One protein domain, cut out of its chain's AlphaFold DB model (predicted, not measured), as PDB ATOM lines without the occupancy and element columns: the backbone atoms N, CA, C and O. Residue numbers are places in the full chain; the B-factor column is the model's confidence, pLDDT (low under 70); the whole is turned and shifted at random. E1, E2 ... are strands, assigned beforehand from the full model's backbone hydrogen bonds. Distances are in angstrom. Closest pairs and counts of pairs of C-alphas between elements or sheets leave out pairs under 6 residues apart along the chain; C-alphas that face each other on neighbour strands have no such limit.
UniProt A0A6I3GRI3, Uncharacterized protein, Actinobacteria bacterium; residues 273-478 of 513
ATOM      1  N   LYS A 273     -37.504   3.027  15.409       91.25
ATOM      2  CA  LYS A 273     -38.054   1.665  15.381       91.25
ATOM      3  C   LYS A 273     -37.532   0.896  14.177       91.25
ATOM      4  O   LYS A 273     -37.176   1.492  13.163       91.25
ATOM      5  N   THR A 274     -37.494  -0.428  14.301       96.12
ATOM      6  CA  THR A 274     -37.246  -1.309  13.157       96.12
ATOM      7  C   THR A 274     -38.582  -1.683  12.536       96.12
ATOM      8  O   THR A 274     -39.454  -2.193  13.239       96.12
ATOM      9  N   THR A 275     -38.737  -1.452  11.236       96.50
ATOM     10  CA  THR A 275     -39.950  -1.812  10.494       96.50
ATOM     11  C   THR A 275     -39.601  -2.642   9.270       96.50
ATOM     12  O   THR A 275     -38.713  -2.263   8.502       96.50
ATOM     13  N   LEU A 276     -40.320  -3.742   9.077       97.81
ATOM     14  CA  LEU A 276     -40.304  -4.546   7.862       97.81
ATOM     15  C   LEU A 276     -41.660  -4.401   7.170       97.81
ATOM     16  O   LEU A 276     -42.675  -4.813   7.725       97.81
ATOM     17  N   THR A 277     -41.673  -3.854   5.962       96.69
ATOM     18  CA  THR A 277     -42.855  -3.834   5.097       96.69
ATOM     19  C   THR A 277     -42.720  -4.878   4.001       96.69
ATOM     20  O   THR A 277     -41.614  -5.126   3.519       96.69
ATOM     21  N   VAL A 278     -43.829  -5.506   3.609       95.06
ATOM     22  CA  VAL A 278     -43.873  -6.520   2.548       95.06
ATOM     23  C   VAL A 278     -45.150  -6.361   1.734       95.06
ATOM     24  O   VAL A 278     -46.239  -6.273   2.295       95.06
ATOM     25  N   SER A 279     -45.023  -6.353   0.413       92.69
ATOM     26  CA  SER A 279     -46.143  -6.308  -0.531       92.69
ATOM     27  C   SER A 279     -45.918  -7.273  -1.691       92.69
ATOM     28  O   SER A 279     -44.773  -7.505  -2.089       92.69
ATOM     29  N   SER A 280     -46.997  -7.797  -2.279       87.44
ATOM     30  CA  SER A 280     -46.942  -8.637  -3.484       87.44
ATOM     31  C   SER A 280     -47.588  -7.929  -4.673       87.44
ATOM     32  O   SER A 280     -48.704  -7.430  -4.573       87.44
ATOM     33  N   GLN A 281     -46.914  -7.920  -5.825       82.19
ATOM     34  CA  GLN A 281     -47.472  -7.398  -7.079       82.19
ATOM     35  C   GLN A 281     -48.458  -8.364  -7.745       82.19
ATOM     36  O   GLN A 281     -49.092  -8.005  -8.742       82.19
ATOM     37  N   ASP A 282     -48.552  -9.596  -7.243       78.25
ATOM     38  CA  ASP A 282     -49.456 -10.612  -7.756       78.25
ATOM     39  C   ASP A 282     -50.390 -11.106  -6.643       78.25
ATOM     40  O   ASP A 282     -49.989 -11.938  -5.823       78.25
ATOM     41  N   PRO A 283     -51.657 -10.658  -6.622       70.81
ATOM     42  CA  PRO A 283     -52.613 -11.077  -5.601       70.81
ATOM     43  C   PRO A 283     -52.941 -12.579  -5.650       70.81
ATOM     44  O   PRO A 283     -53.457 -13.112  -4.671       70.81
ATOM     45  N   LYS A 284     -52.634 -13.291  -6.748       74.38
ATOM     46  CA  LYS A 284     -52.773 -14.759  -6.821       74.38
ATOM     47  C   LYS A 284     -51.598 -15.494  -6.175       74.38
ATOM     48  O   LYS A 284     -51.714 -16.679  -5.869       74.38
ATOM     49  N   ASN A 285     -50.475 -14.805  -5.991       77.31
ATOM     50  CA  ASN A 285     -49.248 -15.327  -5.405       77.31
ATOM     51  C   ASN A 285     -48.835 -14.443  -4.217       77.31
ATOM     52  O   ASN A 285     -47.879 -13.667  -4.319       77.31
ATOM     53  N   PRO A 286     -49.559 -14.544  -3.087       80.25
ATOM     54  CA  PRO A 286     -49.181 -13.881  -1.847       80.25
ATOM     55  C   PRO A 286     -47.764 -14.236  -1.411       80.25
ATOM     56  O   PRO A 286     -47.283 -15.358  -1.635       80.25
ATOM     57  N   VAL A 287     -47.140 -13.276  -0.731       86.50
ATOM     58  CA  VAL A 287     -45.865 -13.456  -0.046       86.50
ATOM     59  C   VAL A 287     -46.086 -13.342   1.451       86.50
ATOM     60  O   VAL A 287     -46.607 -12.349   1.950       86.50
ATOM     61  N   TYR A 288     -45.662 -14.379   2.156       88.81
ATOM     62  CA  TYR A 288     -45.749 -14.494   3.598       88.81
ATOM     63  C   TYR A 288     -44.385 -14.310   4.245       88.81
ATOM     64  O   TYR A 288     -43.351 -14.528   3.614       88.81
ATOM     65  N   VAL A 289     -44.379 -13.932   5.517       92.62
ATOM     66  CA  VAL A 289     -43.171 -13.627   6.277       92.62
ATOM     67  C   VAL A 289     -42.956 -14.691   7.331       92.62
ATOM     68  O   VAL A 289     -43.870 -15.027   8.078       92.62
ATOM     69  N   ARG A 290     -41.716 -15.165   7.429       93.94
ATOM     70  CA  ARG A 290     -41.216 -15.907   8.579       93.94
ATOM     71  C   ARG A 290     -40.012 -15.173   9.149       93.94
ATOM     72  O   ARG A 290     -38.911 -15.265   8.604       93.94
ATOM     73  N   LEU A 291     -40.232 -14.448  10.233       96.56
ATOM     74  CA  LEU A 291     -39.205 -13.746  10.988       96.56
ATOM     75  C   LEU A 291     -38.873 -14.557  12.238       96.56
ATOM     76  O   LEU A 291     -39.784 -14.949  12.959       96.56
ATOM     77  N   ASN A 292     -37.588 -14.800  12.487       96.31
ATOM     78  CA  ASN A 292     -37.124 -15.520  13.671       96.31
ATOM     79  C   ASN A 292     -36.110 -14.674  14.437       96.31
ATOM     80  O   ASN A 292     -35.237 -14.041  13.834       96.31
ATOM     81  N   SER A 293     -36.207 -14.673  15.760       96.56
ATOM     82  CA  SER A 293     -35.299 -13.952  16.653       96.56
ATOM     83  C   SER A 293     -35.089 -14.735  17.948       96.56
ATOM     84  O   SER A 293     -35.819 -15.672  18.260       96.56
ATOM     85  N   ARG A 294     -34.127 -14.315  18.776       96.44
ATOM     86  CA  ARG A 294     -33.965 -14.905  20.120       96.44
ATOM     87  C   ARG A 294     -35.146 -14.625  21.057       96.44
ATOM     88  O   ARG A 294     -35.254 -15.281  22.087       96.44
ATOM     89  N   ARG A 295     -35.990 -13.644  20.729       95.94
ATOM     90  CA  ARG A 295     -37.148 -13.227  21.531       95.94
ATOM     91  C   ARG A 295     -38.460 -13.871  21.092       95.94
ATOM     92  O   ARG A 295     -39.485 -13.587  21.696       95.94
ATOM     93  N   GLY A 296     -38.424 -14.706  20.058       96.81
ATOM     94  CA  GLY A 296     -39.605 -15.298  19.445       96.81
ATOM     95  C   GLY A 296     -39.627 -15.080  17.939       96.81
ATOM     96  O   GLY A 296     -38.670 -14.574  17.343       96.81
ATOM     97  N   ASP A 297     -40.759 -15.430  17.347       96.62
ATOM     98  CA  ASP A 297     -40.955 -15.532  15.912       96.62
ATOM     99  C   ASP A 297     -42.256 -14.839  15.488       96.62
ATOM    100  O   ASP A 297     -43.228 -14.752  16.246       96.62
ATOM    101  N   ILE A 298     -42.284 -14.381  14.239       96.50
ATOM    102  CA  ILE A 298     -43.498 -13.948  13.548       96.50
ATOM    103  C   ILE A 298     -43.648 -14.802  12.297       96.50
ATOM    104  O   ILE A 298     -42.727 -14.876  11.481       96.50
ATOM    105  N   THR A 299     -44.803 -15.439  12.132       93.50
ATOM    106  CA  THR A 299     -45.130 -16.197  10.920       93.50
ATOM    107  C   THR A 299     -46.483 -15.764  10.387       93.50
ATOM    108  O   THR A 299     -47.472 -15.780  11.116       93.50
ATOM    109  N   THR A 300     -46.541 -15.402   9.110       90.88
ATOM    110  CA  THR A 300     -47.807 -15.187   8.404       90.88
ATOM    111  C   THR A 300     -48.086 -16.346   7.452       90.88
ATOM    112  O   THR A 300     -47.167 -16.971   6.925       90.88
ATOM    113  N   THR A 301     -49.359 -16.669   7.251       85.69
ATOM    114  CA  THR A 301     -49.850 -17.644   6.267       85.69
ATOM    115  C   THR A 301     -51.107 -17.096   5.588       85.69
ATOM    116  O   THR A 301     -51.550 -15.979   5.862       85.69
ATOM    117  N   SER A 302     -51.707 -17.878   4.692       79.62
ATOM    118  CA  SER A 302     -52.982 -17.533   4.044       79.62
ATOM    119  C   SER A 302     -54.146 -17.357   5.013       79.62
ATOM    120  O   SER A 302     -55.140 -16.752   4.651       79.62
ATOM    121  N   ASP A 303     -54.073 -17.957   6.191       81.44
ATOM    122  CA  ASP A 303     -55.206 -18.152   7.095       81.44
ATOM    123  C   ASP A 303     -54.886 -17.801   8.546       81.44
ATOM    124  O   ASP A 303     -55.796 -17.682   9.362       81.44
ATOM    125  N   SER A 304     -53.610 -17.605   8.878       84.50
ATOM    126  CA  SER A 304     -53.181 -17.323  10.238       84.50
ATOM    127  C   SER A 304     -51.998 -16.366  10.273       84.50
ATOM    128  O   SER A 304     -51.202 -16.267   9.338       84.50
ATOM    129  N   THR A 305     -51.886 -15.652  11.381       90.00
ATOM    130  CA  THR A 305     -50.718 -14.845  11.713       90.00
ATOM    131  C   THR A 305     -50.360 -15.151  13.156       90.00
ATOM    132  O   THR A 305     -51.206 -15.030  14.041       90.00
ATOM    133  N   THR A 306     -49.123 -15.569  13.400       94.00
ATOM    134  CA  THR A 306     -48.592 -15.814  14.740       94.00
ATOM    135  C   THR A 306     -47.515 -14.789  15.057       94.00
ATOM    136  O   THR A 306     -46.680 -14.459  14.214       94.00
ATOM    137  N   ASN A 307     -47.545 -14.272  16.283       96.38
ATOM    138  CA  ASN A 307     -46.552 -13.352  16.812       96.38
ATOM    139  C   ASN A 307     -46.244 -13.749  18.254       96.38
ATOM    140  O   ASN A 307     -47.125 -13.676  19.109       96.38
ATOM    141  N   THR A 308     -45.015 -14.185  18.517       97.50
ATOM    142  CA  THR A 308     -44.540 -14.498  19.876       97.50
ATOM    143  C   THR A 308     -43.519 -13.485  20.390       97.50
ATOM    144  O   THR A 308     -43.016 -13.633  21.502       97.50
ATOM    145  N   ILE A 309     -43.220 -12.446  19.606       97.38
ATOM    146  CA  ILE A 309     -42.277 -11.390  19.967       97.38
ATOM    147  C   ILE A 309     -43.034 -10.312  20.739       97.38
ATOM    148  O   ILE A 309     -43.792  -9.526  20.169       97.38
ATOM    149  N   ASP A 310     -42.792 -10.256  22.045       96.19
ATOM    150  CA  ASP A 310     -43.395  -9.243  22.908       96.19
ATOM    151  C   ASP A 310     -43.048  -7.814  22.446       96.19
ATOM    152  O   ASP A 310     -41.892  -7.501  22.138       96.19
ATOM    153  N   GLY A 311     -44.066  -6.956  22.372       94.75
ATOM    154  CA  GLY A 311     -43.969  -5.581  21.875       94.75
ATOM    155  C   GLY A 311     -43.881  -5.420  20.350       94.75
ATOM    156  O   GLY A 311     -43.806  -4.283  19.881       94.75
ATOM    157  N   ALA A 312     -43.889  -6.503  19.563       97.19
ATOM    158  CA  ALA A 312     -43.988  -6.400  18.108       97.19
ATOM    159  C   ALA A 312     -45.444  -6.196  17.656       97.19
ATOM    160  O   ALA A 312     -46.354  -6.831  18.191       97.19
ATOM    161  N   THR A 313     -45.658  -5.360  16.638       95.06
ATOM    162  CA  THR A 313     -46.982  -5.133  16.033       95.06
ATOM    163  C   THR A 313     -47.007  -5.558  14.572       95.06
ATOM    164  O   THR A 313     -45.979  -5.544  13.888       95.06
ATOM    165  N   ILE A 314     -48.191  -5.958  14.105       92.19
ATOM    166  CA  ILE A 314     -48.442  -6.371  12.726       92.19
ATOM    167  C   ILE A 314     -49.669  -5.618  12.224       92.19
ATOM    168  O   ILE A 314     -50.753  -5.749  12.786       92.19
ATOM    169  N   GLU A 315     -49.490  -4.854  11.156       89.19
ATOM    170  CA  GLU A 315     -50.532  -4.060  10.510       89.19
ATOM    171  C   GLU A 315     -50.648  -4.476   9.042       89.19
ATOM    172  O   GLU A 315     -49.644  -4.755   8.382       89.19
ATOM    173  N   THR A 316     -51.868  -4.508   8.513       88.56
ATOM    174  CA  THR A 316     -52.133  -4.784   7.097       88.56
ATOM    175  C   THR A 316     -52.993  -3.685   6.491       88.56
ATOM    176  O   THR A 316     -53.838  -3.094   7.162       88.56
ATOM    177  N   SER A 317     -52.783  -3.402   5.205       88.38
ATOM    178  CA  SER A 317     -53.714  -2.560   4.453       88.38
ATOM    179  C   SER A 317     -55.047  -3.282   4.224       88.38
ATOM    180  O   SER A 317     -55.171  -4.493   4.439       88.38
ATOM    181  N   LYS A 318     -56.054  -2.567   3.717       86.62
ATOM    182  CA  LYS A 318     -57.393  -3.124   3.474       86.62
ATOM    183  C   LYS A 318     -57.448  -4.163   2.358       86.62
ATOM    184  O   LYS A 318     -58.490  -4.758   2.148       86.62
ATOM    185  N   ASN A 319     -56.344  -4.422   1.663       81.25
ATOM    186  CA  ASN A 319     -56.203  -5.558   0.747       81.25
ATOM    187  C   ASN A 319     -55.659  -6.813   1.468       81.25
ATOM    188  O   ASN A 319     -55.333  -7.812   0.823       81.25
ATOM    189  N   GLY A 320     -55.525  -6.767   2.798       81.12
ATOM    190  CA  GLY A 320     -54.927  -7.817   3.614       81.12
ATOM    191  C   GLY A 320     -53.412  -7.928   3.428       81.12
ATOM    192  O   GLY A 320     -52.746  -6.986   2.994       81.12
ATOM    193  N   ILE A 321     -52.862  -9.112   3.706       73.44
ATOM    194  CA  ILE A 321     -51.428  -9.419   3.522       73.44
ATOM    195  C   ILE A 321     -50.992  -9.279   2.051       73.44
ATOM    196  O   ILE A 321     -49.818  -9.057   1.765       73.44
ATOM    197  N   ASN A 322     -51.940  -9.332   1.110       68.56
ATOM    198  CA  ASN A 322     -51.677  -9.166  -0.321       68.56
ATOM    199  C   ASN A 322     -51.450  -7.706  -0.728       68.56
ATOM    200  O   ASN A 322     -50.918  -7.464  -1.808       68.56
ATOM    201  N   GLY A 323     -51.872  -6.748   0.101       83.06
ATOM    202  CA  GLY A 323     -51.612  -5.329  -0.108       83.06
ATOM    203  C   GLY A 323     -50.260  -4.933   0.456       83.06
ATOM    204  O   GLY A 323     -49.243  -5.015  -0.227       83.06
ATOM    205  N   LEU A 324     -50.261  -4.482   1.708       91.25
ATOM    206  CA  LEU A 324     -49.057  -4.099   2.436       91.25
ATOM    207  C   LEU A 324     -49.129  -4.645   3.860       91.25
ATOM    208  O   LEU A 324     -49.992  -4.237   4.633       91.25
ATOM    209  N   LEU A 325     -48.212  -5.543   4.198       93.12
ATOM    210  CA  LEU A 325     -47.943  -6.005   5.555       93.12
ATOM    211  C   LEU A 325     -46.851  -5.123   6.163       93.12
ATOM    212  O   LEU A 325     -45.809  -4.946   5.540       93.12
ATOM    213  N   THR A 326     -47.049  -4.625   7.378       95.12
ATOM    214  CA  THR A 326     -46.042  -3.884   8.148       95.12
ATOM    215  C   THR A 326     -45.826  -4.571   9.489       95.12
ATOM    216  O   THR A 326     -46.759  -4.724  10.270       95.12
ATOM    217  N   ILE A 327     -44.590  -4.974   9.762       97.12
ATOM    218  CA  ILE A 327     -44.152  -5.511  11.050       97.12
ATOM    219  C   ILE A 327     -43.276  -4.460  11.723       97.12
ATOM    220  O   ILE A 327     -42.230  -4.094  11.181       97.12
ATOM    221  N   THR A 328     -43.666  -4.007  12.910       97.19
ATOM    222  CA  THR A 328     -42.841  -3.123  13.745       97.19
ATOM    223  C   THR A 328     -42.251  -3.926  14.892       97.19
ATOM    224  O   THR A 328     -42.983  -4.534  15.667       97.19
ATOM    225  N   LEU A 329     -40.924  -3.932  15.007       97.50
ATOM    226  CA  LEU A 329     -40.199  -4.669  16.043       97.50
ATOM    227  C   LEU A 329     -39.815  -3.744  17.210       97.50
ATOM    228  O   LEU A 329     -39.528  -2.559  16.982       97.50
ATOM    229  N   PRO A 330     -39.748  -4.270  18.448       94.94
ATOM    230  CA  PRO A 330     -39.281  -3.506  19.601       94.94
ATOM    231  C   PRO A 330     -37.809  -3.089  19.435       94.94
ATOM    232  O   PRO A 330     -37.027  -3.737  18.735       94.94
ATOM    233  N   ALA A 331     -37.412  -1.985  20.075       90.50
ATOM    234  CA  ALA A 331     -36.076  -1.397  19.904       90.50
ATOM    235  C   ALA A 331     -34.932  -2.338  20.334       90.50
ATOM    236  O   ALA A 331     -33.829  -2.279  19.790       90.50
ATOM    237  N   ASP A 332     -35.206  -3.229  21.281       90.56
ATOM    238  CA  ASP A 332     -34.303  -4.222  21.859       90.56
ATOM    239  C   ASP A 332     -34.493  -5.627  21.249       90.56
ATOM    240  O   ASP A 332     -34.201  -6.637  21.887       90.56
ATOM    241  N   ILE A 333     -34.980  -5.720  20.003       94.62
ATOM    242  CA  ILE A 333     -35.170  -7.003  19.299       94.62
ATOM    243  C   ILE A 333     -33.870  -7.810  19.124       94.62
ATOM    244  O   ILE A 333     -33.894  -9.040  19.115       94.62
ATOM    245  N   GLY A 334     -32.724  -7.131  19.018       93.50
ATOM    246  CA  GLY A 334     -31.427  -7.763  18.768       93.50
ATOM    247  C   GLY A 334     -31.296  -8.312  17.344       93.50
ATOM    248  O   GLY A 334     -31.756  -7.697  16.383       93.50
ATOM    249  N   ASP A 335     -30.617  -9.452  17.213       97.44
ATOM    250  CA  ASP A 335     -30.417 -10.126  15.929       97.44
ATOM    251  C   ASP A 335     -31.682 -10.887  15.508       97.44
ATOM    252  O   ASP A 335     -32.292 -11.599  16.313       97.44
ATOM    253  N   PHE A 336     -32.033 -10.789  14.229       98.00
ATOM    254  CA  PHE A 336     -33.161 -11.516  13.653       98.00
ATOM    255  C   PHE A 336     -32.905 -11.886  12.194       98.00
ATOM    256  O   PHE A 336     -32.084 -11.279  11.501       98.00
ATOM    257  N   ASP A 337     -33.639 -12.889  11.739       97.56
ATOM    258  CA  ASP A 337     -33.577 -13.426  10.390       97.56
ATOM    259  C   ASP A 337     -34.971 -13.429   9.759       97.56
ATOM    260  O   ASP A 337     -35.956 -13.729  10.434       97.56
ATOM    261  N   VAL A 338     -35.064 -13.128   8.463       96.38
ATOM    262  CA  VAL A 338     -36.335 -13.071   7.729       96.38
ATOM    263  C   VAL A 338     -36.263 -13.935   6.480       96.38
ATOM    264  O   VAL A 338     -35.317 -13.847   5.694       96.38
ATOM    265  N   ASN A 339     -37.308 -14.731   6.286       93.06
ATOM    266  CA  ASN A 339     -37.582 -15.471   5.067       93.06
ATOM    267  C   ASN A 339     -38.965 -15.127   4.524       93.06
ATOM    268  O   ASN A 339     -39.878 -14.788   5.277       93.06
ATOM    269  N   PHE A 340     -39.105 -15.271   3.210       89.81
ATOM    270  CA  PHE A 340     -40.344 -15.014   2.492       89.81
ATOM    271  C   PHE A 340     -40.868 -16.315   1.895       89.81
ATOM    272  O   PHE A 340     -40.113 -17.068   1.276       89.81
ATOM    273  N   GLN A 341     -42.151 -16.593   2.094       85.94
ATOM    274  CA  GLN A 341     -42.779 -17.848   1.697       85.94
ATOM    275  C   GLN A 341     -43.941 -17.621   0.732       85.94
ATOM    276  O   GLN A 341     -44.597 -16.586   0.774       85.94
ATOM    277  N   SER A 342     -44.224 -18.610  -0.114       81.12
ATOM    278  CA  SER A 342     -45.459 -18.669  -0.901       81.12
ATOM    279  C   SER A 342     -46.039 -20.085  -0.890       81.12
ATOM    280  O   SER A 342     -45.301 -21.073  -0.829       81.12
ATOM    281  N   ASN A 343     -47.370 -20.182  -0.951       72.75
ATOM    282  CA  ASN A 343     -48.092 -21.460  -0.956       72.75
ATOM    283  C   ASN A 343     -48.049 -22.158  -2.328       72.75
ATOM    284  O   ASN A 343     -48.287 -23.362  -2.411       72.75
ATOM    285  N   ASN A 344     -47.750 -21.422  -3.404       63.75
ATOM    286  CA  ASN A 344     -47.827 -21.938  -4.769       63.75
ATOM    287  C   ASN A 344     -46.490 -22.508  -5.266       63.75
ATOM    288  O   ASN A 344     -45.414 -21.959  -5.044       63.75
ATOM    289  N   ASN A 345     -46.589 -23.610  -6.011       50.38
ATOM    290  CA  ASN A 345     -45.491 -24.417  -6.559       50.38
ATOM    291  C   ASN A 345     -44.828 -23.811  -7.820       50.38
ATOM    292  O   ASN A 345     -44.299 -24.541  -8.658       50.38
ATOM    293  N   VAL A 346     -44.903 -22.494  -8.029       50.41
ATOM    294  CA  VAL A 346     -44.535 -21.894  -9.321       50.41
ATOM    295  C   VAL A 346     -43.107 -21.348  -9.281       50.41
ATOM    296  O   VAL A 346     -42.747 -20.536  -8.440       50.41
ATOM    297  N   SER A 347     -42.296 -21.758 -10.259       46.59
ATOM    298  CA  SER A 347     -40.908 -21.314 -10.500       46.59
ATOM    299  C   SER A 347     -40.747 -19.787 -10.716       46.59
ATOM    300  O   SER A 347     -39.638 -19.278 -10.843       46.59
ATOM    301  N   MET A 348     -41.852 -19.036 -10.743       51.41
ATOM    302  CA  MET A 348     -41.936 -17.599 -11.028       51.41
ATOM    303  C   MET A 348     -42.956 -16.912 -10.101       51.41
ATOM    304  O   MET A 348     -43.871 -16.235 -10.565       51.41
ATOM    305  N   THR A 349     -42.877 -17.152  -8.792       49.75
ATOM    306  CA  THR A 349     -43.792 -16.541  -7.815       49.75
ATOM    307  C   THR A 349     -43.589 -15.032  -7.682       49.75
ATOM    308  O   THR A 349     -42.454 -14.574  -7.571       49.75
ATOM    309  N   GLY A 350     -44.728 -14.326  -7.683       57.88
ATOM    310  CA  GLY A 350     -44.988 -12.926  -7.334       57.88
ATOM    311  C   GLY A 350     -43.775 -12.026  -7.136       57.88
ATOM    312  O   GLY A 350     -43.083 -12.130  -6.126       57.88
ATOM    313  N   ASP A 351     -43.573 -11.090  -8.070       78.62
ATOM    314  CA  ASP A 351     -42.732  -9.919  -7.825       78.62
ATOM    315  C   ASP A 351     -43.205  -9.275  -6.519       78.62
ATOM    316  O   ASP A 351     -44.311  -8.743  -6.452       78.62
ATOM    317  N   ALA A 352     -42.399  -9.358  -5.471       88.94
ATOM    318  CA  ALA A 352     -42.706  -8.749  -4.192       88.94
ATOM    319  C   ALA A 352     -41.675  -7.685  -3.868       88.94
ATOM    320  O   ALA A 352     -40.576  -7.653  -4.431       88.94
ATOM    321  N   VAL A 353     -42.067  -6.791  -2.973       94.56
ATOM    322  CA  VAL A 353     -41.217  -5.729  -2.455       94.56
ATOM    323  C   VAL A 353     -41.184  -5.877  -0.947       94.56
ATOM    324  O   VAL A 353     -42.233  -5.943  -0.313       94.56
ATOM    325  N   ALA A 354     -39.984  -5.951  -0.383       96.56
ATOM    326  CA  ALA A 354     -39.763  -5.924   1.051       96.56
ATOM    327  C   ALA A 354     -38.849  -4.750   1.402       96.56
ATOM    328  O   ALA A 354     -37.748  -4.661   0.856       96.56
ATOM    329  N   THR A 355     -39.271  -3.870   2.309       97.75
ATOM    330  CA  THR A 355     -38.443  -2.753   2.784       97.75
ATOM    331  C   THR A 355     -38.142  -2.935   4.265       97.75
ATOM    332  O   THR A 355     -39.045  -3.059   5.087       97.75
ATOM    333  N   LEU A 356     -36.859  -2.941   4.617       98.00
ATOM    334  CA  LEU A 356     -36.377  -2.977   5.988       98.00
ATOM    335  C   LEU A 356     -35.758  -1.628   6.351       98.00
ATOM    336  O   LEU A 356     -34.731  -1.229   5.797       98.00
ATOM    337  N   VAL A 357     -36.351  -0.971   7.339       96.50
ATOM    338  CA  VAL A 357     -35.845   0.271   7.928       96.50
ATOM    339  C   VAL A 357     -35.390  -0.028   9.350       96.50
ATOM    340  O   VAL A 357     -36.117  -0.651  10.123       96.50
ATOM    341  N   ARG A 358     -34.165   0.384   9.691       95.12
ATOM    342  CA  ARG A 358     -33.546   0.167  11.006       95.12
ATOM    343  C   ARG A 358     -32.864   1.451  11.486       95.12
ATOM    344  O   ARG A 358     -32.314   2.174  10.655       95.12
ATOM    345  N   PRO A 359     -32.813   1.713  12.803       93.19
ATOM    346  CA  PRO A 359     -32.070   2.852  13.337       93.19
ATOM    347  C   PRO A 359     -30.594   2.837  12.913       93.19
ATOM    348  O   PRO A 359     -29.911   1.827  13.096       93.19
ATOM    349  N   ASN A 360     -30.076   3.979  12.446       91.75
ATOM    350  CA  ASN A 360     -28.673   4.173  12.027       91.75
ATOM    351  C   ASN A 360     -28.209   3.271  10.863       91.75
ATOM    352  O   ASN A 360     -27.022   2.963  10.740       91.75
ATOM    353  N   MET A 361     -29.136   2.828  10.018       94.31
ATOM    354  CA  MET A 361     -28.872   2.017   8.828       94.31
ATOM    355  C   MET A 361     -29.580   2.655   7.638       94.31
ATOM    356  O   MET A 361     -30.664   3.210   7.804       94.31
ATOM    357  N   ALA A 362     -29.018   2.522   6.435       95.62
ATOM    358  CA  ALA A 362     -29.752   2.847   5.213       95.62
ATOM    359  C   ALA A 362     -31.053   2.028   5.128       95.62
ATOM    360  O   ALA A 362     -31.088   0.871   5.554       95.62
ATOM    361  N   SER A 363     -32.103   2.604   4.542       96.88
ATOM    362  CA  SER A 363     -33.327   1.866   4.217       96.88
ATOM    363  C   SER A 363     -33.027   0.855   3.114       96.88
ATOM    364  O   SER A 363     -32.596   1.244   2.025       96.88
ATOM    365  N   ILE A 364     -33.234  -0.433   3.384       98.31
ATOM    366  CA  ILE A 364     -32.930  -1.517   2.446       98.31
ATOM    367  C   ILE A 364     -34.232  -2.003   1.824       98.31
ATOM    368  O   ILE A 364     -35.072  -2.560   2.520       98.31
ATOM    369  N   GLN A 365     -34.378  -1.858   0.511       98.19
ATOM    370  CA  GLN A 365     -35.506  -2.403  -0.235       98.19
ATOM    371  C   GLN A 365     -35.049  -3.536  -1.148       98.19
ATOM    372  O   GLN A 365     -34.089  -3.390  -1.903       98.19
ATOM    373  N   ILE A 366     -35.768  -4.650  -1.105       96.50
ATOM    374  CA  ILE A 366     -35.561  -5.840  -1.922       96.50
ATOM    375  C   ILE A 366     -36.781  -5.987  -2.824       96.50
ATOM    376  O   ILE A 366     -37.905  -5.973  -2.334       96.50
ATOM    377  N   ALA A 367     -36.570  -6.141  -4.125       93.69
ATOM    378  CA  ALA A 367     -37.630  -6.339  -5.100       93.69
ATOM    379  C   ALA A 367     -37.343  -7.537  -6.013       93.69
ATOM    380  O   ALA A 367     -36.204  -7.749  -6.443       93.69
ATOM    381  N   GLY A 368     -38.391  -8.287  -6.346       87.88
ATOM    382  CA  GLY A 368     -38.352  -9.418  -7.274       87.88
ATOM    383  C   GLY A 368     -38.895 -10.701  -6.650       87.88
ATOM    384  O   GLY A 368     -39.696 -10.667  -5.718       87.88
ATOM    385  N   ASN A 369     -38.440 -11.845  -7.160       82.94
ATOM    386  CA  ASN A 369     -38.880 -13.166  -6.711       82.94
ATOM    387  C   ASN A 369     -38.140 -13.571  -5.420       82.94
ATOM    388  O   ASN A 369     -37.178 -14.342  -5.450       82.94
ATOM    389  N   ILE A 370     -38.556 -12.975  -4.298       84.06
ATOM    390  CA  ILE A 370     -37.973 -13.191  -2.961       84.06
ATOM    391  C   ILE A 370     -38.549 -14.414  -2.240       84.06
ATOM    392  O   ILE A 370     -37.915 -14.925  -1.318       84.06
ATOM    393  N   ALA A 371     -39.741 -14.871  -2.630       83.44
ATOM    394  CA  ALA A 371     -40.462 -15.920  -1.921       83.44
ATOM    395  C   ALA A 371     -40.044 -17.325  -2.377       83.44
ATOM    396  O   ALA A 371     -39.944 -17.620  -3.570       83.44
ATOM    397  N   LEU A 372     -39.844 -18.217  -1.406       77.75
ATOM    398  CA  LEU A 372     -39.606 -19.640  -1.629       77.75
ATOM    399  C   LEU A 372     -40.822 -20.464  -1.213       77.75
ATOM    400  O   LEU A 372     -41.624 -20.065  -0.371       77.75
ATOM    401  N   GLN A 373     -40.950 -21.660  -1.778       72.06
ATOM    402  CA  GLN A 373     -41.968 -22.594  -1.319       72.06
ATOM    403  C   GLN A 373     -41.658 -23.057   0.113       72.06
ATOM    404  O   GLN A 373     -40.519 -23.426   0.416       72.06
ATOM    405  N   SER A 374     -42.681 -23.096   0.969       60.47
ATOM    406  CA  SER A 374     -42.578 -23.440   2.399       60.47
ATOM    407  C   SER A 374     -41.859 -24.769   2.698       60.47
ATOM    408  O   SER A 374     -41.232 -24.900   3.746       60.47
ATOM    409  N   THR A 375     -41.876 -25.731   1.770       51.53
ATOM    410  CA  THR A 375     -41.244 -27.059   1.893       51.53
ATOM    411  C   THR A 375     -39.747 -27.097   1.562       51.53
ATOM    412  O   THR A 375     -39.092 -28.096   1.851       51.53
ATOM    413  N   LYS A 376     -39.172 -26.029   0.985       51.97
ATOM    414  CA  LYS A 376     -37.743 -25.942   0.609       51.97
ATOM    415  C   LYS A 376     -36.896 -25.125   1.591       51.97
ATOM    416  O   LYS A 376     -35.780 -24.731   1.270       51.97
ATOM    417  N   ASN A 377     -37.412 -24.860   2.789       52.16
ATOM    418  CA  ASN A 377     -36.900 -23.839   3.705       52.16
ATOM    419  C   ASN A 377     -35.621 -24.237   4.489       52.16
ATOM    420  O   ASN A 377     -35.473 -23.870   5.652       52.16
ATOM    421  N   SER A 378     -34.704 -24.996   3.870       49.81
ATOM    422  CA  SER A 378     -33.361 -25.287   4.403       49.81
ATOM    423  C   SER A 378     -32.276 -24.326   3.890       49.81
ATOM    424  O   SER A 378     -31.096 -24.517   4.185       49.81
ATOM    425  N   GLU A 379     -32.651 -23.301   3.116       61.38
ATOM    426  CA  GLU A 379     -31.724 -22.278   2.625       61.38
ATOM    427  C   GLU A 379     -31.419 -21.204   3.684       61.38
ATOM    428  O   GLU A 379     -32.155 -21.013   4.651       61.38
ATOM    429  N   SER A 380     -30.290 -20.511   3.509       73.81
ATOM    430  CA  SER A 380     -29.918 -19.355   4.330       73.81
ATOM    431  C   SER A 380     -30.981 -18.258   4.254       73.81
ATOM    432  O   SER A 380     -31.560 -18.038   3.192       73.81
ATOM    433  N   SER A 381     -31.193 -17.548   5.363       90.69
ATOM    434  CA  SER A 381     -32.182 -16.474   5.455       90.69
ATOM    435  C   SER A 381     -31.980 -15.395   4.388       90.69
ATOM    436  O   SER A 381     -30.847 -14.972   4.155       90.69
ATOM    437  N   VAL A 382     -33.069 -14.925   3.764       93.44
ATOM    438  CA  VAL A 382     -33.016 -13.837   2.763       93.44
ATOM    439  C   VAL A 382     -32.490 -12.553   3.390       93.44
ATOM    440  O   VAL A 382     -31.685 -11.854   2.775       93.44
ATOM    441  N   ILE A 383     -32.920 -12.252   4.615       97.25
ATOM    442  CA  ILE A 383     -32.401 -11.140   5.408       97.25
ATOM    443  C   ILE A 383     -31.817 -11.696   6.699       97.25
ATOM    444  O   ILE A 383     -32.511 -12.395   7.436       97.25
ATOM    445  N   SER A 384     -30.585 -11.306   7.002       97.69
ATOM    446  CA  SER A 384     -29.954 -11.535   8.300       97.69
ATOM    447  C   SER A 384     -29.551 -10.192   8.896       97.69
ATOM    448  O   SER A 384     -28.548  -9.593   8.497       97.69
ATOM    449  N   ALA A 385     -30.348  -9.690   9.837       98.00
ATOM    450  CA  ALA A 385     -30.090  -8.434  10.525       98.00
ATOM    451  C   ALA A 385     -29.252  -8.693  11.777       98.00
ATOM    452  O   ALA A 385     -29.623  -9.482  12.649       98.00
ATOM    453  N   ARG A 386     -28.097  -8.038  11.851       97.19
ATOM    454  CA  ARG A 386     -27.169  -8.073  12.981       97.19
ATOM    455  C   ARG A 386     -26.944  -6.667  13.515       97.19
ATOM    456  O   ARG A 386     -27.286  -5.685  12.852       97.19
ATOM    457  N   LYS A 387     -26.372  -6.544  14.712       93.50
ATOM    458  CA  LYS A 387     -26.133  -5.240  15.360       93.50
ATOM    459  C   LYS A 387     -25.483  -4.189  14.438       93.50
ATOM    460  O   LYS A 387     -25.989  -3.075  14.356       93.50
ATOM    461  N   GLU A 388     -24.415  -4.564  13.732       95.31
ATOM    462  CA  GLU A 388     -23.599  -3.642  12.918       95.31
ATOM    463  C   GLU A 388     -23.809  -3.791  11.402       95.31
ATOM    464  O   GLU A 388     -23.191  -3.079  10.611       95.31
ATOM    465  N   SER A 389     -24.656  -4.729  10.968       97.06
ATOM    466  CA  SER A 389     -24.873  -4.986   9.545       97.06
ATOM    467  C   SER A 389     -26.213  -5.654   9.245       97.06
ATOM    468  O   SER A 389     -26.874  -6.218  10.117       97.06
ATOM    469  N   THR A 390     -26.625  -5.602   7.984       98.12
ATOM    470  CA  THR A 390     -27.707  -6.413   7.430       98.12
ATOM    471  C   THR A 390     -27.177  -7.121   6.194       98.12
ATOM    472  O   THR A 390     -26.746  -6.468   5.244       98.12
ATOM    473  N   GLN A 391     -27.233  -8.449   6.185       97.44
ATOM    474  CA  GLN A 391     -26.950  -9.238   4.993       97.44
ATOM    475  C   GLN A 391     -28.248  -9.535   4.242       97.44
ATOM    476  O   GLN A 391     -29.222  -9.979   4.844       97.44
ATOM    477  N   ILE A 392     -28.226  -9.327   2.928       96.81
ATOM    478  CA  ILE A 392     -29.264  -9.733   1.986       96.81
ATOM    479  C   ILE A 392     -28.707 -10.862   1.129       96.81
ATOM    480  O   ILE A 392     -27.707 -10.675   0.437       96.81
ATOM    481  N   GLN A 393     -29.335 -12.029   1.172       93.50
ATOM    482  CA  GLN A 393     -28.926 -13.215   0.430       93.50
ATOM    483  C   GLN A 393     -29.965 -13.534  -0.642       93.50
ATOM    484  O   GLN A 393     -31.140 -13.715  -0.339       93.50
ATOM    485  N   ALA A 394     -29.526 -13.645  -1.897       90.81
ATOM    486  CA  ALA A 394     -30.388 -14.151  -2.956       90.81
ATOM    487  C   ALA A 394     -30.557 -15.673  -2.808       90.81
ATOM    488  O   ALA A 394     -29.534 -16.381  -2.812       90.81
ATOM    489  N   PRO A 395     -31.803 -16.184  -2.711       87.00
ATOM    490  CA  PRO A 395     -32.069 -17.617  -2.747       87.00
ATOM    491  C   PRO A 395     -31.505 -18.290  -3.994       87.00
ATOM    492  O   PRO A 395     -31.306 -17.631  -5.024       87.00
ATOM    493  N   ARG A 396     -31.266 -19.603  -3.934       81.69
ATOM    494  CA  ARG A 396     -30.776 -20.335  -5.112       81.69
ATOM    495  C   ARG A 396     -31.791 -20.201  -6.251       81.69
ATOM    496  O   ARG A 396     -33.000 -20.216  -6.042       81.69
ATOM    497  N   ASP A 397     -31.281 -19.976  -7.459       80.25
ATOM    498  CA  ASP A 397     -32.088 -19.777  -8.671       80.25
ATOM    499  C   ASP A 397     -33.040 -18.567  -8.635       80.25
ATOM    500  O   ASP A 397     -34.057 -18.542  -9.335       80.25
ATOM    501  N   ARG A 398     -32.747 -17.553  -7.811       85.31
ATOM    502  CA  ARG A 398     -33.500 -16.291  -7.771       85.31
ATOM    503  C   ARG A 398     -32.624 -15.099  -8.119       85.31
ATOM    504  O   ARG A 398     -31.404 -15.125  -7.970       85.31
ATOM    505  N   ILE A 399     -33.271 -14.047  -8.608       88.31
ATOM    506  CA  ILE A 399     -32.644 -12.754  -8.865       88.31
ATOM    507  C   ILE A 399     -33.372 -11.722  -8.018       88.31
ATOM    508  O   ILE A 399     -34.588 -11.573  -8.137       88.31
ATOM    509  N   LEU A 400     -32.618 -11.020  -7.178       91.62
ATOM    510  CA  LEU A 400     -33.124  -9.954  -6.326       91.62
ATOM    511  C   LEU A 400     -32.545  -8.620  -6.781       91.62
ATOM    512  O   LEU A 400     -31.348  -8.513  -7.044       91.62
ATOM    513  N   ARG A 401     -33.376  -7.586  -6.826       95.31
ATOM    514  CA  ARG A 401     -32.921  -6.198  -6.931       95.31
ATOM    515  C   ARG A 401     -32.903  -5.621  -5.528       95.31
ATOM    516  O   ARG A 401     -33.913  -5.680  -4.838       95.31
ATOM    517  N   VAL A 402     -31.772  -5.080  -5.108       97.50
ATOM    518  CA  VAL A 402     -31.608  -4.458  -3.795       97.50
ATOM    519  C   VAL A 402     -31.323  -2.982  -4.007       97.50
ATOM    520  O   VAL A 402     -30.505  -2.631  -4.857       97.50
ATOM    521  N   SER A 403     -31.985  -2.119  -3.245       98.06
ATOM    522  CA  SER A 403     -31.609  -0.715  -3.129       98.06
ATOM    523  C   SER A 403     -31.385  -0.324  -1.672       98.06
ATOM    524  O   SER A 403     -32.070  -0.826  -0.784       98.06
ATOM    525  N   LEU A 404     -30.427   0.566  -1.433       97.81
ATOM    526  CA  LEU A 404     -30.162   1.187  -0.142       97.81
ATOM    527  C   LEU A 404     -30.340   2.694  -0.279       97.81
ATOM    528  O   LEU A 404     -29.717   3.291  -1.151       97.81
ATOM    529  N   ALA A 405     -31.164   3.301   0.567       95.44
ATOM    530  CA  ALA A 405     -31.436   4.734   0.541       95.44
ATOM    531  C   ALA A 405     -31.061   5.387   1.875       95.44
ATOM    532  O   ALA A 405     -31.488   4.928   2.938       95.44
ATOM    533  N   ALA A 406     -30.288   6.473   1.816       93.12
ATOM    534  CA  ALA A 406     -30.007   7.340   2.957       93.12
ATOM    535  C   ALA A 406     -29.745   8.775   2.483       93.12
ATOM    536  O   ALA A 406     -28.916   8.994   1.598       93.12
ATOM    537  N   ARG A 407     -30.432   9.753   3.090       90.81
ATOM    538  CA  ARG A 407     -30.355  11.185   2.737       90.81
ATOM    539  C   ARG A 407     -30.420  11.405   1.219       90.81
ATOM    540  O   ARG A 407     -31.462  11.131   0.641       90.81
ATOM    541  N   ASN A 408     -29.325  11.834   0.583       90.69
ATOM    542  CA  ASN A 408     -29.240  12.151  -0.849       90.69
ATOM    543  C   ASN A 408     -28.574  11.049  -1.695       90.69
ATOM    544  O   ASN A 408     -28.265  11.281  -2.859       90.69
ATOM    545  N   GLN A 409     -28.343   9.861  -1.137       94.19
ATOM    546  CA  GLN A 409     -27.743   8.734  -1.847       94.19
ATOM    547  C   GLN A 409     -28.739   7.579  -1.957       94.19
ATOM    548  O   GLN A 409     -29.319   7.136  -0.959       94.19
ATOM    549  N   ILE A 410     -28.888   7.050  -3.172       95.75
ATOM    550  CA  ILE A 410     -29.486   5.741  -3.417       95.75
ATOM    551  C   ILE A 410     -28.474   4.822  -4.092       95.75
ATOM    552  O   ILE A 410     -27.744   5.208  -5.000       95.75
ATOM    553  N   THR A 411     -28.409   3.585  -3.631       96.94
ATOM    554  CA  THR A 411     -27.441   2.607  -4.104       96.94
ATOM    555  C   THR A 411     -28.168   1.348  -4.540       96.94
ATOM    556  O   THR A 411     -28.962   0.821  -3.776       96.94
ATOM    557  N   HIS A 412     -27.896   0.846  -5.738       97.19
ATOM    558  CA  HIS A 412     -28.570  -0.297  -6.346       97.19
ATOM    559  C   HIS A 412     -27.618  -1.474  -6.537       97.19
ATOM    560  O   HIS A 412     -26.445  -1.300  -6.861       97.19
ATOM    561  N   SER A 413     -28.131  -2.693  -6.406       96.44
ATOM    562  CA  SER A 413     -27.432  -3.903  -6.830       96.44
ATOM    563  C   SER A 413     -28.415  -4.972  -7.299       96.44
ATOM    564  O   SER A 413     -29.565  -5.016  -6.864       96.44
ATOM    565  N   THR A 414     -27.965  -5.846  -8.196       94.81
ATOM    566  CA  THR A 414     -28.714  -7.041  -8.604       94.81
ATOM    567  C   THR A 414     -27.975  -8.273  -8.110       94.81
ATOM    568  O   THR A 414     -26.868  -8.563  -8.564       94.81
ATOM    569  N   LEU A 415     -28.602  -9.013  -7.200       92.19
ATOM    570  CA  LEU A 415     -28.071 -10.246  -6.638       92.19
ATOM    571  C   LEU A 415     -28.617 -11.438  -7.413       92.19
ATOM    572  O   LEU A 415     -29.825 -11.580  -7.588       92.19
ATOM    573  N   ARG A 416     -27.716 -12.305  -7.868       89.12
ATOM    574  CA  ARG A 416     -28.057 -13.603  -8.465       89.12
ATOM    575  C   ARG A 416     -27.988 -14.692  -7.401       89.12
ATOM    576  O   ARG A 416     -27.284 -14.525  -6.405       89.12
ATOM    577  N   GLY A 417     -28.687 -15.801  -7.615       86.94
ATOM    578  CA  GLY A 417     -28.781 -16.872  -6.627       86.94
ATOM    579  C   GLY A 417     -27.420 -17.313  -6.089       86.94
ATOM    580  O   GLY A 417     -26.466 -17.497  -6.846       86.94
ATOM    581  N   GLY A 418     -27.321 -17.420  -4.764       82.00
ATOM    582  CA  GLY A 418     -26.070 -17.739  -4.069       82.00
ATOM    583  C   GLY A 418     -25.146 -16.544  -3.792       82.00
ATOM    584  O   GLY A 418     -24.192 -16.703  -3.037       82.00
ATOM    585  N   THR A 419     -25.439 -15.343  -4.304       90.69
ATOM    586  CA  THR A 419     -24.713 -14.103  -3.955       90.69
ATOM    587  C   THR A 419     -25.396 -13.338  -2.822       90.69
ATOM    588  O   THR A 419     -26.603 -13.476  -2.604       90.69
ATOM    589  N   SER A 420     -24.632 -12.520  -2.100       93.75
ATOM    590  CA  SER A 420     -25.171 -11.634  -1.062       93.75
ATOM    591  C   SER A 420     -24.616 -10.220  -1.122       93.75
ATOM    592  O   SER A 420     -23.560  -9.955  -1.695       93.75
ATOM    593  N   LEU A 421     -25.352  -9.317  -0.488       96.25
ATOM    594  CA  LEU A 421     -24.961  -7.952  -0.180       96.25
ATOM    595  C   LEU A 421     -24.926  -7.793   1.338       96.25
ATOM    596  O   LEU A 421     -25.845  -8.240   2.016       96.25
ATOM    597  N   ILE A 422     -23.896  -7.147   1.873       97.06
ATOM    598  CA  ILE A 422     -23.819  -6.763   3.284       97.06
ATOM    599  C   ILE A 422     -23.855  -5.242   3.345       97.06
ATOM    600  O   ILE A 422     -22.960  -4.587   2.819       97.06
ATOM    601  N   ALA A 423     -24.895  -4.705   3.971       97.50
ATOM    602  CA  ALA A 423     -25.034  -3.296   4.296       97.50
ATOM    603  C   ALA A 423     -24.538  -3.072   5.724       97.50
ATOM    604  O   ALA A 423     -25.002  -3.764   6.635       97.50
ATOM    605  N   TYR A 424     -23.629  -2.129   5.937       97.19
ATOM    606  CA  TYR A 424     -23.127  -1.820   7.276       97.19
ATOM    607  C   TYR A 424     -23.894  -0.662   7.911       97.19
ATOM    608  O   TYR A 424     -24.591   0.105   7.238       97.19
ATOM    609  N   ARG A 425     -23.761  -0.549   9.233       95.31
ATOM    610  CA  ARG A 425     -24.203   0.618   9.993       95.31
ATOM    611  C   ARG A 425     -23.591   1.889   9.413       95.31
ATOM    612  O   ARG A 425     -22.426   1.904   9.022       95.31
ATOM    613  N   LEU A 426     -24.385   2.956   9.368       93.44
ATOM    614  CA  LEU A 426     -23.932   4.236   8.835       93.44
ATOM    615  C   LEU A 426     -22.799   4.788   9.700       93.44
ATOM    616  O   LEU A 426     -22.937   4.924  10.917       93.44
ATOM    617  N   THR A 427     -21.696   5.131   9.044       89.12
ATOM    618  CA  THR A 427     -20.543   5.816   9.632       89.12
ATOM    619  C   THR A 427     -20.088   6.916   8.679       89.12
ATOM    620  O   THR A 427     -20.331   6.844   7.471       89.12
ATOM    621  N   ASP A 428     -19.486   7.977   9.220       86.44
ATOM    622  CA  ASP A 428     -18.856   9.061   8.450       86.44
ATOM    623  C   ASP A 428     -19.719   9.661   7.324       86.44
ATOM    624  O   ASP A 428     -19.226   9.969   6.240       86.44
ATOM    625  N   ASN A 429     -21.026   9.810   7.560       87.62
ATOM    626  CA  ASN A 429     -21.983  10.245   6.542       87.62
ATOM    627  C   ASN A 429     -21.888   9.432   5.238       87.62
ATOM    628  O   ASN A 429     -21.891  10.001   4.143       87.62
ATOM    629  N   SER A 430     -21.825   8.104   5.344       91.94
ATOM    630  CA  SER A 430     -21.743   7.230   4.179       91.94
ATOM    631  C   SER A 430     -22.553   5.941   4.310       91.94
ATOM    632  O   SER A 430     -22.740   5.406   5.404       91.94
ATOM    633  N   ILE A 431     -23.030   5.448   3.166       93.06
ATOM    634  CA  ILE A 431     -23.515   4.079   3.004       93.06
ATOM    635  C   ILE A 431     -22.306   3.207   2.664       93.06
ATOM    636  O   ILE A 431     -21.616   3.465   1.678       93.06
ATOM    637  N   GLU A 432     -22.089   2.143   3.431       95.81
ATOM    638  CA  GLU A 432     -21.053   1.149   3.149       95.81
ATOM    639  C   GLU A 432     -21.664  -0.198   2.777       95.81
ATOM    640  O   GLU A 432     -22.579  -0.693   3.446       95.81
ATOM    641  N   VAL A 433     -21.145  -0.795   1.703       95.75
ATOM    642  CA  VAL A 433     -21.665  -2.048   1.148       95.75
ATOM    643  C   VAL A 433     -20.535  -2.970   0.709       95.75
ATOM    644  O   VAL A 433     -19.648  -2.559  -0.032       95.75
ATOM    645  N   SER A 434     -20.616  -4.246   1.078       94.69
ATOM    646  CA  SER A 434     -19.809  -5.318   0.478       94.69
ATOM    647  C   SER A 434     -20.691  -6.252  -0.345       94.69
ATOM    648  O   SER A 434     -21.820  -6.550   0.043       94.69
ATOM    649  N   LEU A 435     -20.159  -6.772  -1.449       93.69
ATOM    650  CA  LEU A 435     -20.781  -7.854  -2.207       93.69
ATOM    651  C   LEU A 435     -20.046  -9.166  -1.939       93.69
ATOM    652  O   LEU A 435     -18.825  -9.195  -1.801       93.69
ATOM    653  N   LYS A 436     -20.787 -10.267  -1.900       90.06
ATOM    654  CA  LYS A 436     -20.254 -11.619  -1.749       90.06
ATOM    655  C   LYS A 436     -20.644 -12.450  -2.961       90.06
ATOM    656  O   LYS A 436     -21.828 -12.675  -3.218       90.06
ATOM    657  N   GLY A 437     -19.637 -12.891  -3.709       82.25
ATOM    658  CA  GLY A 437     -19.827 -13.728  -4.890       82.25
ATOM    659  C   GLY A 437     -20.198 -15.167  -4.528       82.25
ATOM    660  O   GLY A 437     -20.076 -15.593  -3.380       82.25
ATOM    661  N   ALA A 438     -20.581 -15.957  -5.535       73.69
ATOM    662  CA  ALA A 438     -20.899 -17.380  -5.357       73.69
ATOM    663  C   ALA A 438     -19.700 -18.217  -4.855       73.69
ATOM    664  O   ALA A 438     -19.883 -19.287  -4.284       73.69
ATOM    665  N   ASN A 439     -18.470 -17.712  -5.018       73.81
ATOM    666  CA  ASN A 439     -17.241 -18.301  -4.472       73.81
ATOM    667  C   ASN A 439     -17.086 -18.111  -2.948       73.81
ATOM    668  O   ASN A 439     -16.098 -18.558  -2.368       73.81
ATOM    669  N   GLY A 440     -18.024 -17.411  -2.303       74.56
ATOM    670  CA  GLY A 440     -18.052 -17.196  -0.864       74.56
ATOM    671  C   GLY A 440     -17.095 -16.120  -0.341       74.56
ATOM    672  O   GLY A 440     -17.049 -15.922   0.873       74.56
ATOM    673  N   LYS A 441     -16.353 -15.414  -1.205       80.75
ATOM    674  CA  LYS A 441     -15.457 -14.322  -0.793       80.75
ATOM    675  C   LYS A 441     -16.194 -12.984  -0.788       80.75
ATOM    676  O   LYS A 441     -16.922 -12.667  -1.728       80.75
ATOM    677  N   ASN A 442     -15.974 -12.203   0.267       82.56
ATOM    678  CA  ASN A 442     -16.470 -10.834   0.359       82.56
ATOM    679  C   ASN A 442     -15.545  -9.894  -0.417       82.56
ATOM    680  O   ASN A 442     -14.320 -10.016  -0.337       82.56
ATOM    681  N   SER A 443     -16.131  -8.929  -1.116       87.44
ATOM    682  CA  SER A 443     -15.405  -7.773  -1.617       87.44
ATOM    683  C   SER A 443     -14.968  -6.869  -0.466       87.44
ATOM    684  O   SER A 443     -15.570  -6.867   0.614       87.44
ATOM    685  N   SER A 444     -13.979  -6.017  -0.737       86.81
ATOM    686  CA  SER A 444     -13.764  -4.840   0.109       86.81
ATOM    687  C   SER A 444     -15.042  -3.981   0.136       86.81
ATOM    688  O   SER A 444     -15.775  -3.977  -0.863       86.81
ATOM    689  N   PRO A 445     -15.356  -3.304   1.256       91.12
ATOM    690  CA  PRO A 445     -16.492  -2.394   1.320       91.12
ATOM    691  C   PRO A 445     -16.335  -1.231   0.334       91.12
ATOM    692  O   PRO A 445     -15.297  -0.570   0.301       91.12
ATOM    693  N   SER A 446     -17.378  -0.968  -0.445       93.62
ATOM    694  CA  SER A 446     -17.541   0.267  -1.210       93.62
ATOM    695  C   SER A 446     -18.266   1.294  -0.345       93.62
ATOM    696  O   SER A 446     -19.280   0.965   0.276       93.62
ATOM    697  N   ARG A 447     -17.765   2.532  -0.325       94.75
ATOM    698  CA  ARG A 447     -18.306   3.640   0.473       94.75
ATOM    699  C   ARG A 447     -18.946   4.690  -0.438       94.75
ATOM    700  O   ARG A 447     -18.306   5.153  -1.376       94.75
ATOM    701  N   PHE A 448     -20.175   5.090  -0.124       94.00
ATOM    702  CA  PHE A 448     -20.949   6.089  -0.866       94.00
ATOM    703  C   PHE A 448     -21.318   7.250   0.046       94.00
ATOM    704  O   PHE A 448     -21.981   7.060   1.064       94.00
ATOM    705  N   SER A 449     -20.881   8.453  -0.312       91.00
ATOM    706  CA  SER A 449     -21.156   9.668   0.453       91.00
ATOM    707  C   SER A 449     -22.652   9.995   0.455       91.00
ATOM    708  O   SER A 449     -23.273  10.065  -0.599       91.00
ATOM    709  N   MET A 450     -23.221  10.253   1.634       89.12
ATOM    710  CA  MET A 450     -24.584  10.778   1.805       89.12
ATOM    711  C   MET A 450     -24.569  12.245   2.264       89.12
ATOM    712  O   MET A 450     -25.412  12.679   3.056       89.12
ATOM    713  N   GLN A 451     -23.557  13.000   1.821       82.19
ATOM    714  CA  GLN A 451     -23.432  14.422   2.133       82.19
ATOM    715  C   GLN A 451     -24.645  15.206   1.607       82.19
ATOM    716  O   GLN A 451     -25.162  14.891   0.530       82.19
ATOM    717  N   PRO A 452     -25.102  16.235   2.343       74.25
ATOM    718  CA  PRO A 452     -26.101  17.160   1.834       74.25
ATOM    719  C   PRO A 452     -25.606  17.793   0.531       74.25
ATOM    720  O   PRO A 452     -24.460  18.229   0.436       74.25
ATOM    721  N   GLY A 453     -26.469  17.850  -0.474       71.88
ATOM    722  CA  GLY A 453     -26.137  18.408  -1.779       71.88
ATOM    723  C   GLY A 453     -27.383  18.817  -2.551       71.88
ATOM    724  O   GLY A 453     -28.500  18.468  -2.175       71.88
ATOM    725  N   SER A 454     -27.186  19.550  -3.645       76.38
ATOM    726  CA  SER A 454     -28.267  19.998  -4.534       76.38
ATOM    727  C   SER A 454     -28.776  18.907  -5.482       76.38
ATOM    728  O   SER A 454     -29.642  19.171  -6.308       76.38
ATOM    729  N   PHE A 455     -28.222  17.696  -5.404       85.94
ATOM    730  CA  PHE A 455     -28.590  16.566  -6.245       85.94
ATOM    731  C   PHE A 455     -28.669  15.277  -5.427       85.94
ATOM    732  O   PHE A 455     -28.114  15.176  -4.329       85.94
ATOM    733  N   VAL A 456     -29.364  14.289  -5.988       90.69
ATOM    734  CA  VAL A 456     -29.376  12.918  -5.480       90.69
ATOM    735  C   VAL A 456     -28.405  12.086  -6.306       90.69
ATOM    736  O   VAL A 456     -28.515  12.024  -7.533       90.69
ATOM    737  N   SER A 457     -27.463  11.444  -5.628       94.12
ATOM    738  CA  SER A 457     -26.541  10.478  -6.216       94.12
ATOM    739  C   SER A 457     -27.199   9.106  -6.312       94.12
ATOM    740  O   SER A 457     -27.826   8.635  -5.360       94.12
ATOM    741  N   SER A 458     -27.027   8.453  -7.456       95.38
ATOM    742  CA  SER A 458     -27.458   7.083  -7.703       95.38
ATOM    743  C   SER A 458     -26.248   6.245  -8.097       95.38
ATOM    744  O   SER A 458     -25.620   6.503  -9.120       95.38
ATOM    745  N   SER A 459     -25.924   5.222  -7.313       95.75
ATOM    746  CA  SER A 459     -24.784   4.340  -7.588       95.75
ATOM    747  C   SER A 459     -25.265   2.916  -7.831       95.75
ATOM    748  O   SER A 459     -26.044   2.382  -7.053       95.75
ATOM    749  N   THR A 460     -24.794   2.262  -8.886       96.00
ATOM    750  CA  THR A 460     -25.078   0.850  -9.171       96.00
ATOM    751  C   THR A 460     -23.833   0.014  -8.925       96.00
ATOM    752  O   THR A 460     -22.796   0.262  -9.536       96.00
ATOM    753  N   LEU A 461     -23.939  -0.993  -8.055       94.31
ATOM    754  CA  LEU A 461     -22.888  -1.968  -7.789       94.31
ATOM    755  C   LEU A 461     -23.198  -3.285  -8.481       94.31
ATOM    756  O   LEU A 461     -24.272  -3.876  -8.307       94.31
ATOM    757  N   SER A 462     -22.191  -3.806  -9.164       89.50
ATOM    758  CA  SER A 462     -22.183  -5.159  -9.704       89.50
ATOM    759  C   SER A 462     -20.854  -5.840  -9.395       89.50
ATOM    760  O   SER A 462     -19.851  -5.180  -9.141       89.50
ATOM    761  N   MET A 463     -20.847  -7.170  -9.390       85.75
ATOM    762  CA  MET A 463     -19.616  -7.947  -9.301       85.75
ATOM    763  C   MET A 463     -19.249  -8.426 -10.704       85.75
ATOM    764  O   MET A 463     -20.090  -9.015 -11.389       85.75
ATOM    765  N   ASN A 464     -18.019  -8.157 -11.139       81.44
ATOM    766  CA  ASN A 464     -17.513  -8.661 -12.410       81.44
ATOM    767  C   ASN A 464     -17.133 -10.155 -12.299       81.44
ATOM    768  O   ASN A 464     -17.171 -10.755 -11.222       81.44
ATOM    769  N   ASN A 465     -16.735 -10.760 -13.419       75.62
ATOM    770  CA  ASN A 465     -16.379 -12.184 -13.473       75.62
ATOM    771  C   ASN A 465     -15.138 -12.551 -12.633       75.62
ATOM    772  O   ASN A 465     -14.940 -13.721 -12.318       75.62
ATOM    773  N   GLU A 466     -14.318 -11.571 -12.256       73.81
ATOM    774  CA  GLU A 466     -13.103 -11.746 -11.448       73.81
ATOM    775  C   GLU A 466     -13.386 -11.619  -9.940       73.81
ATOM    776  O   GLU A 466     -12.498 -11.838  -9.116       73.81
ATOM    777  N   GLY A 467     -14.625 -11.285  -9.559       73.94
ATOM    778  CA  GLY A 467     -15.023 -11.058  -8.168       73.94
ATOM    779  C   GLY A 467     -14.773  -9.633  -7.665       73.94
ATOM    780  O   GLY A 467     -14.985  -9.362  -6.482       73.94
ATOM    781  N   SER A 468     -14.353  -8.719  -8.541       81.06
ATOM    782  CA  SER A 468     -14.174  -7.298  -8.238       81.06
ATOM    783  C   SER A 468     -15.498  -6.544  -8.349       81.06
ATOM    784  O   SER A 468     -16.336  -6.842  -9.204       81.06
ATOM    785  N   VAL A 469     -15.693  -5.546  -7.486       87.69
ATOM    786  CA  VAL A 469     -16.887  -4.690  -7.518       87.69
ATOM    787  C   VAL A 469     -16.690  -3.583  -8.545       87.69
ATOM    788  O   VAL A 469     -15.704  -2.852  -8.496       87.69
ATOM    789  N   VAL A 470     -17.654  -3.449  -9.449       91.00
ATOM    790  CA  VAL A 470     -17.754  -2.352 -10.409       91.00
ATOM    791  C   VAL A 470     -18.877  -1.431  -9.957       91.00
ATOM    792  O   VAL A 470     -19.995  -1.887  -9.700       91.00
ATOM    793  N   VAL A 471     -18.561  -0.142  -9.865       93.62
ATOM    794  CA  VAL A 471     -19.496   0.919  -9.492       93.62
ATOM    795  C   VAL A 471     -19.745   1.801 -10.708       93.62
ATOM    796  O   VAL A 471     -18.804   2.239 -11.365       93.62
ATOM    797  N   THR A 472     -21.011   2.075 -10.995       94.00
ATOM    798  CA  THR A 472     -21.420   3.100 -11.961       94.00
ATOM    799  C   THR A 472     -22.239   4.151 -11.237       94.00
ATOM    800  O   THR A 472     -23.183   3.801 -10.533       94.00
ATOM    801  N   GLU A 473     -21.883   5.420 -11.398       92.81
ATOM    802  CA  GLU A 473     -22.566   6.538 -10.749       92.81
ATOM    803  C   GLU A 473     -23.370   7.350 -11.760       92.81
ATOM    804  O   GLU A 473     -22.979   7.516 -12.917       92.81
ATOM    805  N   SER A 474     -24.511   7.845 -11.307       92.69
ATOM    806  CA  SER A 474     -25.393   8.751 -12.024       92.69
ATOM    807  C   SER A 474     -26.052   9.715 -11.038       92.69
ATOM    808  O   SER A 474     -25.913   9.593  -9.818       92.69
ATOM    809  N   HIS A 475     -26.808  10.669 -11.570       90.44
ATOM    810  CA  HIS A 475     -27.663  11.544 -10.776       90.44
ATOM    811  C   HIS A 475     -29.129  11.240 -11.061       90.44
ATOM    812  O   HIS A 475     -29.471  10.732 -12.128       90.44
ATOM    813  N   VAL A 476     -29.991  11.512 -10.082       90.25
ATOM    814  CA  VAL A 476     -31.441  11.472 -10.293       90.25
ATOM    815  C   VAL A 476     -31.866  12.800 -10.903       90.25
ATOM    816  O   VAL A 476     -31.690  13.855 -10.290       90.25
ATOM    817  N   ASP A 477     -32.443  12.735 -12.096       89.88
ATOM    818  CA  ASP A 477     -32.930  13.916 -12.798       89.88
ATOM    819  C   ASP A 477     -34.165  14.514 -12.111       89.88
ATOM    820  O   ASP A 477     -35.017  13.807 -11.561       89.88
ATOM    821  N   ALA A 478     -34.270  15.842 -12.159       92.75
ATOM    822  CA  ALA A 478     -35.469  16.546 -11.734       92.75
ATOM    823  C   ALA A 478     -36.592  16.342 -12.763       92.75
ATOM    824  O   ALA A 478     -36.376  16.484 -13.968       92.75
TER     825      ALA A 478
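AT A GLANCE: This is residues 273 to 478 of the 513 residues of an uncharacterized protein of Actinobacteria bacterium (UniProt A0A6I3GRI3). Two sheets of nine strands each lie face to face as a sandwich, both twisting strongly from the end with E4 and E5 to the end with E16 and E18. The chain passes back and forth between the two sheets. The printed part has 206 residues, with no named helix and 18 named strands, E1 to E18 in chain order, and its class is all strand. One sheet runs E5 E6 E1 E8 E9 E12 E13 E17 E18 and is mixed; the other runs E4 E3 E2 E7 E10 E11 E14 E15 E16 and is all antiparallel. The whole is compact, with a radius of gyration of the C-alphas of 16.8 A and spans of 46 by 36 by 35 A.

HOW THE PARTS SIT: Start with the mixed sheet at its edge strand E5, residues 313 to 317. Beside it, in order, find E6, residues 320 to 329; E1, 274 to 280; E8, 352 to 357; E9, 363 to 368; E12, 399 to 406; E13, 409 to 416; E17, 457 to 463; and E18, 469 to 475, the other edge. E5 and E6 form a hairpin, with N 315 and O 326 2.9 A apart. E13 and E17 are parallel at 22 degrees, with N 412 and O 459 2.7 A apart. Now cross to the second sheet: E4, residues 305 to 307; E3, 296 to 300; E2, 288 to 293; E7, 336 to 342; E10, 383 to 386; E11, 389 to 393; E14, 420 to 424; E15, 430 to 436; and E16, 446 to 449. E2 E3 E4 and E14 E15 E16 are meanders, each strand the antiparallel neighbour of the one before. Look at N 298 and O 291, 2.9 A apart, between E3 and E2, and at N 422 and O 434, 2.8 A apart, between E14 and E15. Where the sheets face each other their best planes are 13 degrees apart; the closest C-alphas of E13 and E16, Gln 409 and Ser 449, are 7.0 A apart.

IN THESE COORDINATES: Find C-alpha 274 at (-37.246, -1.309, 13.157); from there E1 runs 20.6 A to C-alpha 280. E12 spans 23.5 A and E13 23.3 A. E6 bends by 116 degrees at residue 323. E18 ends at C-alpha 475, at (-27.663, 11.544, -10.776).

THE WHOLE: The two C-alphas farthest apart, Thr 375 and Ser 454, are 49.2 A apart. The printed part has no cut. The long link is E9 to E10, residues 369 to 382. Look for pLDDT under 70 at residue 322, residues 344 to 350 and residues 374 to 379.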